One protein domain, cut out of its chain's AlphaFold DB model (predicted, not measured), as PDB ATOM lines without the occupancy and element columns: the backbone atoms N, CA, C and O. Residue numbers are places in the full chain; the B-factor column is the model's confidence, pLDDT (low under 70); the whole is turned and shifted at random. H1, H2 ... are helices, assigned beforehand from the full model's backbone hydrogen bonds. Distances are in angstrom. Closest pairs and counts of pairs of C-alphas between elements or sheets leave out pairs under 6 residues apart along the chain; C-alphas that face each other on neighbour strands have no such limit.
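This is residues 3 to 65 of the 66 residues of an uncharacterized protein of Sphaerobolus stellatus (strain SS14) (UniProt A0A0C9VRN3). A long single helix, H1, sticks out as an arm and makes much of the length; after it the chain winds through a long loop, residues 23 to 52, to a shorter helix, H2, at the far end. The two helices do not pack together. The printed part has 63 residues with two named helices, H1 then H2, and no named strand; the class is all helix. The whole is extended, with a radius of gyration of the C-alphas of 17.7 A and spans of 53 by 33 by 20 A.

Residues 3 to 31 stand free, of which 3 to 22 belong to H1. H2, residues 53 to 64, is apart from H1. Residues 50 to 55 also stand free, of which 53 to 55 belong to H2. Every O i to N i+4 pair is within hydrogen-bond range in H2, and 15 of 16 are in H1.

H1 measures 28.4 A from C-alpha 3 at (-97.391, 12.357, 74.744) to C-alpha 22. H2 measures 16.1 A and ends with C-alpha 64 at (-124.796, 30.424, 36.965).

The C-alphas of Ser 3 and Lys 62, the two farthest apart, are 54.1 A apart. The link from H1 to H2 is long, 30 residues. The printed part has no cut, and no printed residue is under 70 in pLDDT.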
ATOM      1  N   SER A   3     -97.663  11.390  75.823       72.69
ATOM      2  CA  SER A   3     -97.391  12.357  74.744       72.69
ATOM      3  C   SER A   3     -98.286  12.205  73.501       72.69
ATOM      4  O   SER A   3     -98.536  13.188  72.808       72.69
ATOM      5  N   THR A   4     -98.829  11.015  73.233       75.50
ATOM      6  CA  THR A   4     -99.645  10.768  72.031       75.50
ATOM      7  C   THR A   4    -100.998  11.478  72.092       75.50
ATOM      8  O   THR A   4    -101.454  12.009  71.086       75.50
ATOM      9  N   TRP A   5    -101.604  11.593  73.275       74.31
ATOM     10  CA  TRP A   5    -102.867  12.318  73.481       74.31
ATOM     11  C   TRP A   5    -102.771  13.801  73.131       74.31
ATOM     12  O   TRP A   5    -103.690  14.363  72.541       74.31
ATOM     13  N   ILE A   6    -101.628  14.419  73.434       78.50
ATOM     14  CA  ILE A   6    -101.358  15.813  73.084       78.50
ATOM     15  C   ILE A   6    -101.332  15.958  71.560       78.50
ATOM     16  O   ILE A   6    -101.945  16.877  71.029       78.50
ATOM     17  N   GLN A   7    -100.715  15.017  70.840       77.12
ATOM     18  CA  GLN A   7    -100.693  15.027  69.373       77.12
ATOM     19  C   GLN A   7    -102.099  14.859  68.779       77.12
ATOM     20  O   GLN A   7    -102.448  15.591  67.856       77.12
ATOM     21  N   PHE A   8    -102.930  13.975  69.343       83.88
ATOM     22  CA  PHE A   8    -104.313  13.770  68.894       83.88
ATOM     23  C   PHE A   8    -105.230  14.977  69.116       83.88
ATOM     24  O   PHE A   8    -106.251  15.070  68.448       83.88
ATOM     25  N   VAL A   9    -104.878  15.913  70.003       86.88
ATOM     26  CA  VAL A   9    -105.624  17.170  70.195       86.88
ATOM     27  C   VAL A   9    -105.008  18.308  69.380       86.88
ATOM     28  O   VAL A   9    -105.721  19.045  68.701       86.88
ATOM     29  N   PHE A  10    -103.680  18.437  69.396       90.56
ATOM     30  CA  PHE A  10    -102.980  19.518  68.705       90.56
ATOM     31  C   PHE A  10    -103.058  19.404  67.183       90.56
ATOM     32  O   PHE A  10    -103.242  20.424  66.528       90.56
ATOM     33  N   LEU A  11    -102.948  18.201  66.607       91.00
ATOM     34  CA  LEU A  11    -103.018  18.016  65.153       91.00
ATOM     35  C   LEU A  11    -104.364  18.454  64.563       91.00
ATOM     36  O   LEU A  11    -104.344  19.287  63.656       91.00
ATOM     37  N   PRO A  12    -105.530  17.976  65.045       93.69
ATOM     38  CA  PRO A  12    -106.810  18.443  64.521       93.69
ATOM     39  C   PRO A  12    -107.071  19.916  64.844       93.69
ATOM     40  O   PRO A  12    -107.626  20.613  63.999       93.69
ATOM     41  N   ALA A  13    -106.638  20.422  66.006       93.00
ATOM     42  CA  ALA A  13    -106.768  21.845  66.331       93.00
ATOM     43  C   ALA A  13    -105.951  22.730  65.373       93.00
ATOM     44  O   ALA A  13    -106.454  23.743  64.885       93.00
ATOM     45  N   LEU A  14    -104.719  22.326  65.054       94.56
ATOM     46  CA  LEU A  14    -103.867  23.007  64.084       94.56
ATOM     47  C   LEU A  14    -104.462  22.932  62.672       94.56
ATOM     48  O   LEU A  14    -104.540  23.952  61.993       94.56
ATOM     49  N   LEU A  15    -104.933  21.755  62.247       94.69
ATOM     50  CA  LEU A  15    -105.622  21.574  60.963       94.69
ATOM     51  C   LEU A  15    -106.844  22.490  60.854       94.69
ATOM     52  O   LEU A  15    -107.009  23.186  59.854       94.69
ATOM     53  N   LEU A  16    -107.669  22.543  61.900       94.12
ATOM     54  CA  LEU A  16    -108.842  23.408  61.951       94.12
ATOM     55  C   LEU A  16    -108.450  24.889  61.871       94.12
ATOM     56  O   LEU A  16    -109.055  25.638  61.104       94.12
ATOM     57  N   ALA A  17    -107.420  25.309  62.610       93.75
ATOM     58  CA  ALA A  17    -106.911  26.677  62.558       93.75
ATOM     59  C   ALA A  17    -106.433  27.047  61.145       93.75
ATOM     60  O   ALA A  17    -106.809  28.097  60.626       93.75
ATOM     61  N   LEU A  18    -105.681  26.162  60.484       94.44
ATOM     62  CA  LEU A  18    -105.229  26.357  59.103       94.44
ATOM     63  C   LEU A  18    -106.403  26.454  58.117       94.44
ATOM     64  O   LEU A  18    -106.386  27.312  57.236       94.44
ATOM     65  N   VAL A  19    -107.446  25.635  58.279       92.06
ATOM     66  CA  VAL A  19    -108.670  25.699  57.458       92.06
ATOM     67  C   VAL A  19    -109.425  27.014  57.667       92.06
ATOM     68  O   VAL A  19    -109.934  27.593  56.710       92.06
ATOM     69  N   ILE A  20    -109.504  27.514  58.901       90.06
ATOM     70  CA  ILE A  20    -110.159  28.796  59.193       90.06
ATOM     71  C   ILE A  20    -109.351  29.960  58.608       90.06
ATOM     72  O   ILE A  20    -109.934  30.868  58.017       90.06
ATOM     73  N   LEU A  21    -108.023  29.922  58.739       90.62
ATOM     74  CA  LEU A  21    -107.123  30.963  58.237       90.62
ATOM     75  C   LEU A  21    -107.019  30.981  56.705       90.62
ATOM     76  O   LEU A  21    -106.816  32.047  56.130       90.62
ATOM     77  N   SER A  22    -107.187  29.838  56.031       87.12
ATOM     78  CA  SER A  22    -107.134  29.749  54.564       87.12
ATOM     79  C   SER A  22    -108.417  30.219  53.868       87.12
ATOM     80  O   SER A  22    -108.409  30.465  52.658       87.12
ATOM     81  N   ARG A  23    -109.524  30.395  54.605       80.69
ATOM     82  CA  ARG A  23    -110.769  30.930  54.040       80.69
ATOM     83  C   ARG A  23    -110.570  32.379  53.600       80.69
ATOM     84  O   ARG A  23    -110.456  33.290  54.421       80.69
ATOM     85  N   ARG A  24    -110.603  32.606  52.283       77.62
ATOM     86  CA  ARG A  24    -110.625  33.954  51.701       77.62
ATOM     87  C   ARG A  24    -111.836  34.719  52.235       77.62
ATOM     88  O   ARG A  24    -112.968  34.248  52.140       77.62
ATOM     89  N   ARG A  25    -111.606  35.912  52.790       77.12
ATOM     90  CA  ARG A  25    -112.692  36.811  53.195       77.12
ATOM     91  C   ARG A  25    -113.278  37.462  51.950       77.12
ATOM     92  O   ARG A  25    -112.620  38.281  51.317       77.12
ATOM     93  N   ILE A  26    -114.512  37.107  51.617       76.19
ATOM     94  CA  ILE A  26    -115.274  37.811  50.588       76.19
ATOM     95  C   ILE A  26    -115.744  39.146  51.200       76.19
ATOM     96  O   ILE A  26    -116.287  39.130  52.314       76.19
ATOM     97  N   PRO A  27    -115.510  40.300  50.544       80.88
ATOM     98  CA  PRO A  27    -115.971  41.595  51.035       80.88
ATOM     99  C   PRO A  27    -117.472  41.578  51.326       80.88
ATOM    100  O   PRO A  27    -118.263  41.030  50.557       80.88
ATOM    101  N   ARG A  28    -117.881  42.193  52.441       72.06
ATOM    102  CA  ARG A  28    -119.302  42.309  52.798       72.06
ATOM    103  C   ARG A  28    -120.034  43.049  51.673       72.06
ATOM    104  O   ARG A  28    -119.696  44.189  51.382       72.06
ATOM    105  N   GLY A  29    -121.012  42.392  51.051       75.12
ATOM    106  CA  GLY A  29    -121.809  42.945  49.948       75.12
ATOM    107  C   GLY A  29    -121.478  42.376  48.567       75.12
ATOM    108  O   GLY A  29    -122.332  42.431  47.689       75.12
ATOM    109  N   LEU A  30    -120.309  41.751  48.384       78.44
ATOM    110  CA  LEU A  30    -120.014  40.992  47.171       78.44
ATOM    111  C   LEU A  30    -120.481  39.550  47.383       78.44
ATOM    112  O   LEU A  30    -119.886  38.802  48.155       78.44
ATOM    113  N   LYS A  31    -121.579  39.157  46.739       77.25
ATOM    114  CA  LYS A  31    -121.934  37.741  46.633       77.25
ATOM    115  C   LYS A  31    -121.224  37.201  45.402       77.25
ATOM    116  O   LYS A  31    -121.315  37.809  44.340       77.25
ATOM    117  N   LEU A  32    -120.505  36.094  45.557       78.31
ATOM    118  CA  LEU A  32    -120.071  35.337  44.390       78.31
ATOM    119  C   LEU A  32    -121.323  34.878  43.628       78.31
ATOM    120  O   LEU A  32    -122.356  34.640  44.272       78.31
ATOM    121  N   PRO A  33    -121.247  34.777  42.293       82.25
ATOM    122  CA  PRO A  33    -122.306  34.137  41.535       82.25
ATOM    123  C   PRO A  33    -122.556  32.735  42.101       82.25
ATOM    124  O   PRO A  33    -121.643  32.125  42.682       82.25
ATOM    125  N   PRO A  34    -123.797  32.228  42.012       85.94
ATOM    126  CA  PRO A  34    -124.049  30.838  42.345       85.94
ATOM    127  C   PRO A  34    -123.153  29.933  41.484       85.94
ATOM    128  O   PRO A  34    -122.559  30.351  40.496       85.94
ATOM    129  N   GLY A  35    -123.011  28.681  41.881       89.19
ATOM    130  CA  GLY A  35    -122.351  27.666  41.071       89.19
ATOM    131  C   GLY A  35    -123.152  26.374  41.129       89.19
ATOM    132  O   GLY A  35    -124.197  26.345  41.793       89.19
ATOM    133  N   PRO A  36    -122.652  25.299  40.499       91.19
ATOM    134  CA  PRO A  36    -123.295  23.998  40.558       91.19
ATOM    135  C   PRO A  36    -123.536  23.578  42.016       91.19
ATOM    136  O   PRO A  36    -122.621  23.696  42.846       91.19
ATOM    137  N   PRO A  37    -124.747  23.113  42.359       91.12
ATOM    138  CA  PRO A  37    -125.087  22.774  43.731       91.12
ATOM    139  C   PRO A  37    -124.212  21.615  44.240       91.12
ATOM    140  O   PRO A  37    -124.150  20.569  43.593       91.12
ATOM    141  N   PRO A  38    -123.558  21.759  45.409       91.94
ATOM    142  CA  PRO A  38    -122.670  20.732  45.942       91.94
ATOM    143  C   PRO A  38    -123.431  19.471  46.366       91.94
ATOM    144  O   PRO A  38    -124.457  19.554  47.046       91.94
ATOM    145  N   LYS A  39    -122.885  18.289  46.052       95.00
ATOM    146  CA  LYS A  39    -123.406  17.003  46.549       95.00
ATOM    147  C   LYS A  39    -123.115  16.821  48.041       95.00
ATOM    148  O   LYS A  39    -122.130  17.341  48.574       95.00
ATOM    149  N   PHE A  40    -123.952  16.031  48.721       94.81
ATOM    150  CA  PHE A  40    -123.787  15.735  50.146       94.81
ATOM    151  C   PHE A  40    -122.425  15.067  50.418       94.81
ATOM    152  O   PHE A  40    -122.052  14.115  49.736       94.81
ATOM    153  N   LEU A  41    -121.688  15.584  51.410       92.38
ATOM    154  CA  LEU A  41    -120.342  15.172  51.861       92.38
ATOM    155  C   LEU A  41    -119.180  15.398  50.883       92.38
ATOM    156  O   LEU A  41    -118.102  15.789  51.323       92.38
ATOM    157  N   VAL A  42    -119.370  15.168  49.584       93.88
ATOM    158  CA  VAL A  42    -118.283  15.195  48.583       93.88
ATOM    159  C   VAL A  42    -118.201  16.505  47.795       93.88
ATOM    160  O   VAL A  42    -117.219  16.745  47.092       93.88
ATOM    161  N   GLY A  43    -119.213  17.370  47.903       92.12
ATOM    162  CA  GLY A  43    -119.296  18.597  47.113       92.12
ATOM    163  C   GLY A  43    -119.287  18.308  45.609       92.12
ATOM    164  O   GLY A  43    -119.882  17.331  45.166       92.12
ATOM    165  N   ASN A  44    -118.578  19.141  44.845       93.25
ATOM    166  CA  ASN A  44    -118.428  19.000  43.388       93.25
ATOM    167  C   ASN A  44    -117.119  18.298  42.993       93.25
ATOM    168  O   ASN A  44    -116.674  18.410  41.855       93.25
ATOM    169  N   ALA A  45    -116.461  17.590  43.920       92.00
ATOM    170  CA  ALA A  45    -115.156  16.980  43.654       92.00
ATOM    171  C   ALA A  45    -115.197  15.990  42.475       92.00
ATOM    172  O   ALA A  45    -114.262  15.923  41.683       92.00
ATOM    173  N   PHE A  46    -116.300  15.251  42.345       92.44
ATOM    174  CA  PHE A  46    -116.518  14.305  41.246       92.44
ATOM    175  C   PHE A  46    -117.115  14.945  39.990       92.44
ATOM    176  O   PHE A  46    -117.185  14.282  38.962       92.44
ATOM    177  N   ASP A  47    -117.542  16.203  40.075       91.81
ATOM    178  CA  ASP A  47    -118.081  16.971  38.948       91.81
ATOM    179  C   ASP A  47    -116.990  17.781  38.237       91.81
ATOM    180  O   ASP A  47    -117.267  18.466  37.256       91.81
ATOM    181  N   MET A  48    -115.742  17.709  38.717       93.50
ATOM    182  CA  MET A  48    -114.623  18.389  38.083       93.50
ATOM    183  C   MET A  48    -114.315  17.736  36.725       93.50
ATOM    184  O   MET A  48    -114.010  16.533  36.691       93.50
ATOM    185  N   PRO A  49    -114.374  18.490  35.610       93.81
ATOM    186  CA  PRO A  49    -114.026  17.961  34.300       93.81
ATOM    187  C   PRO A  49    -112.556  17.534  34.287       93.81
ATOM    188  O   PRO A  49    -111.705  18.180  34.890       93.81
ATOM    189  N   LYS A  50    -112.259  16.420  33.611       93.62
ATOM    190  CA  LYS A  50    -110.882  15.915  33.433       93.62
ATOM    191  C   LYS A  50    -110.308  16.236  32.056       93.62
ATOM    192  O   LYS A  50    -109.105  16.147  31.848       93.62
ATOM    193  N   GLU A  51    -111.182  16.570  31.114       95.69
ATOM    194  CA  GLU A  51    -110.865  16.877  29.727       95.69
ATOM    195  C   GLU A  51    -111.741  18.050  29.283       95.69
ATOM    196  O   GLU A  51    -112.888  18.155  29.717       95.69
ATOM    197  N   ARG A  52    -111.203  18.922  28.419       94.56
ATOM    198  CA  ARG A  52    -111.914  20.088  27.852       94.56
ATOM    199  C   ARG A  52    -112.603  20.956  28.913       94.56
ATOM    200  O   ARG A  52    -113.719  21.425  28.724       94.56
ATOM    201  N   GLU A  53    -111.912  21.197  30.025       95.06
ATOM    202  CA  GLU A  53    -112.463  21.875  31.207       95.06
ATOM    203  C   GLU A  53    -113.103  23.235  30.878       95.06
ATOM    204  O   GLU A  53    -114.129  23.602  31.446       95.06
ATOM    205  N   TRP A  54    -112.536  23.957  29.906       94.88
ATOM    206  CA  TRP A  54    -113.039  25.250  29.440       94.88
ATOM    207  C   TRP A  54    -114.476  25.198  28.907       94.88
ATOM    208  O   TRP A  54    -115.181  26.196  29.010       94.88
ATOM    209  N   GLU A  55    -114.931  24.072  28.353       96.31
ATOM    210  CA  GLU A  55    -116.308  23.930  27.870       96.31
ATOM    211  C   GLU A  55    -117.292  23.813  29.021       96.31
ATOM    212  O   GLU A  55    -118.250  24.580  29.081       96.31
ATOM    213  N   THR A  56    -117.014  22.930  29.979       94.06
ATOM    214  CA  THR A  56    -117.835  22.796  31.186       94.06
ATOM    215  C   THR A  56    -117.862  24.103  31.977       94.06
ATOM    216  O   THR A  56    -118.915  24.527  32.446       94.06
ATOM    217  N   PHE A  57    -116.728  24.800  32.083       92.44
ATOM    218  CA  PHE A  57    -116.684  26.105  32.740       92.44
ATOM    219  C   PHE A  57    -117.439  27.188  31.962       92.44
ATOM    220  O   PHE A  57    -118.090  28.023  32.588       92.44
ATOM    221  N   ALA A  58    -117.416  27.172  30.625       94.00
ATOM    222  CA  ALA A  58    -118.214  28.090  29.811       94.00
ATOM    223  C   ALA A  58    -119.722  27.839  29.975       94.00
ATOM    224  O   ALA A  58    -120.502  28.788  30.066       94.00
ATOM    225  N   GLU A  59    -120.135  26.574  30.063       93.88
ATOM    226  CA  GLU A  59    -121.519  26.200  30.363       93.88
ATOM    227  C   GLU A  59    -121.937  26.675  31.756       93.88
ATOM    228  O   GLU A  59    -122.969  27.335  31.890       93.88
ATOM    229  N   TRP A  60    -121.113  26.447  32.781       92.81
ATOM    230  CA  TRP A  60    -121.392  26.935  34.134       92.81
ATOM    231  C   TRP A  60    -121.417  28.461  34.224       92.81
ATOM    232  O   TRP A  60    -122.256  29.005  34.939       92.81
ATOM    233  N   ALA A  61    -120.557  29.170  33.491       90.56
ATOM    234  CA  ALA A  61    -120.599  30.629  33.432       90.56
ATOM    235  C   ALA A  61    -121.921  31.127  32.832       90.56
ATOM    236  O   ALA A  61    -122.525  32.064  33.349       90.56
ATOM    237  N   LYS A  62    -122.422  30.449  31.794       92.19
ATOM    238  CA  LYS A  62    -123.720  30.757  31.185       92.19
ATOM    239  C   LYS A  62    -124.896  30.440  32.114       92.19
ATOM    240  O   LYS A  62    -125.849  31.212  32.160       92.19
ATOM    241  N   GLU A  63    -124.853  29.307  32.812       92.12
ATOM    242  CA  GLU A  63    -125.949  28.838  33.670       92.12
ATOM    243  C   GLU A  63    -126.020  29.601  34.997       92.12
ATOM    244  O   GLU A  63    -127.104  29.986  35.435       92.12
ATOM    245  N   TYR A  64    -124.870  29.854  35.622       89.94
ATOM    246  CA  TYR A  64    -124.796  30.424  36.965       89.94
ATOM    247  C   TYR A  64    -124.306  31.879  37.015       89.94
ATOM    248  O   TYR A  64    -124.346  32.498  38.079       89.94
ATOM    249  N   GLY A  65    -123.894  32.453  35.882       77.81
ATOM    250  CA  GLY A  65    -123.469  33.850  35.786       77.81
ATOM    251  C   GLY A  65    -122.092  34.118  36.393       77.81
ATOM    252  O   GLY A  65    -121.925  35.146  37.053       77.81
TER     253      GLY A  65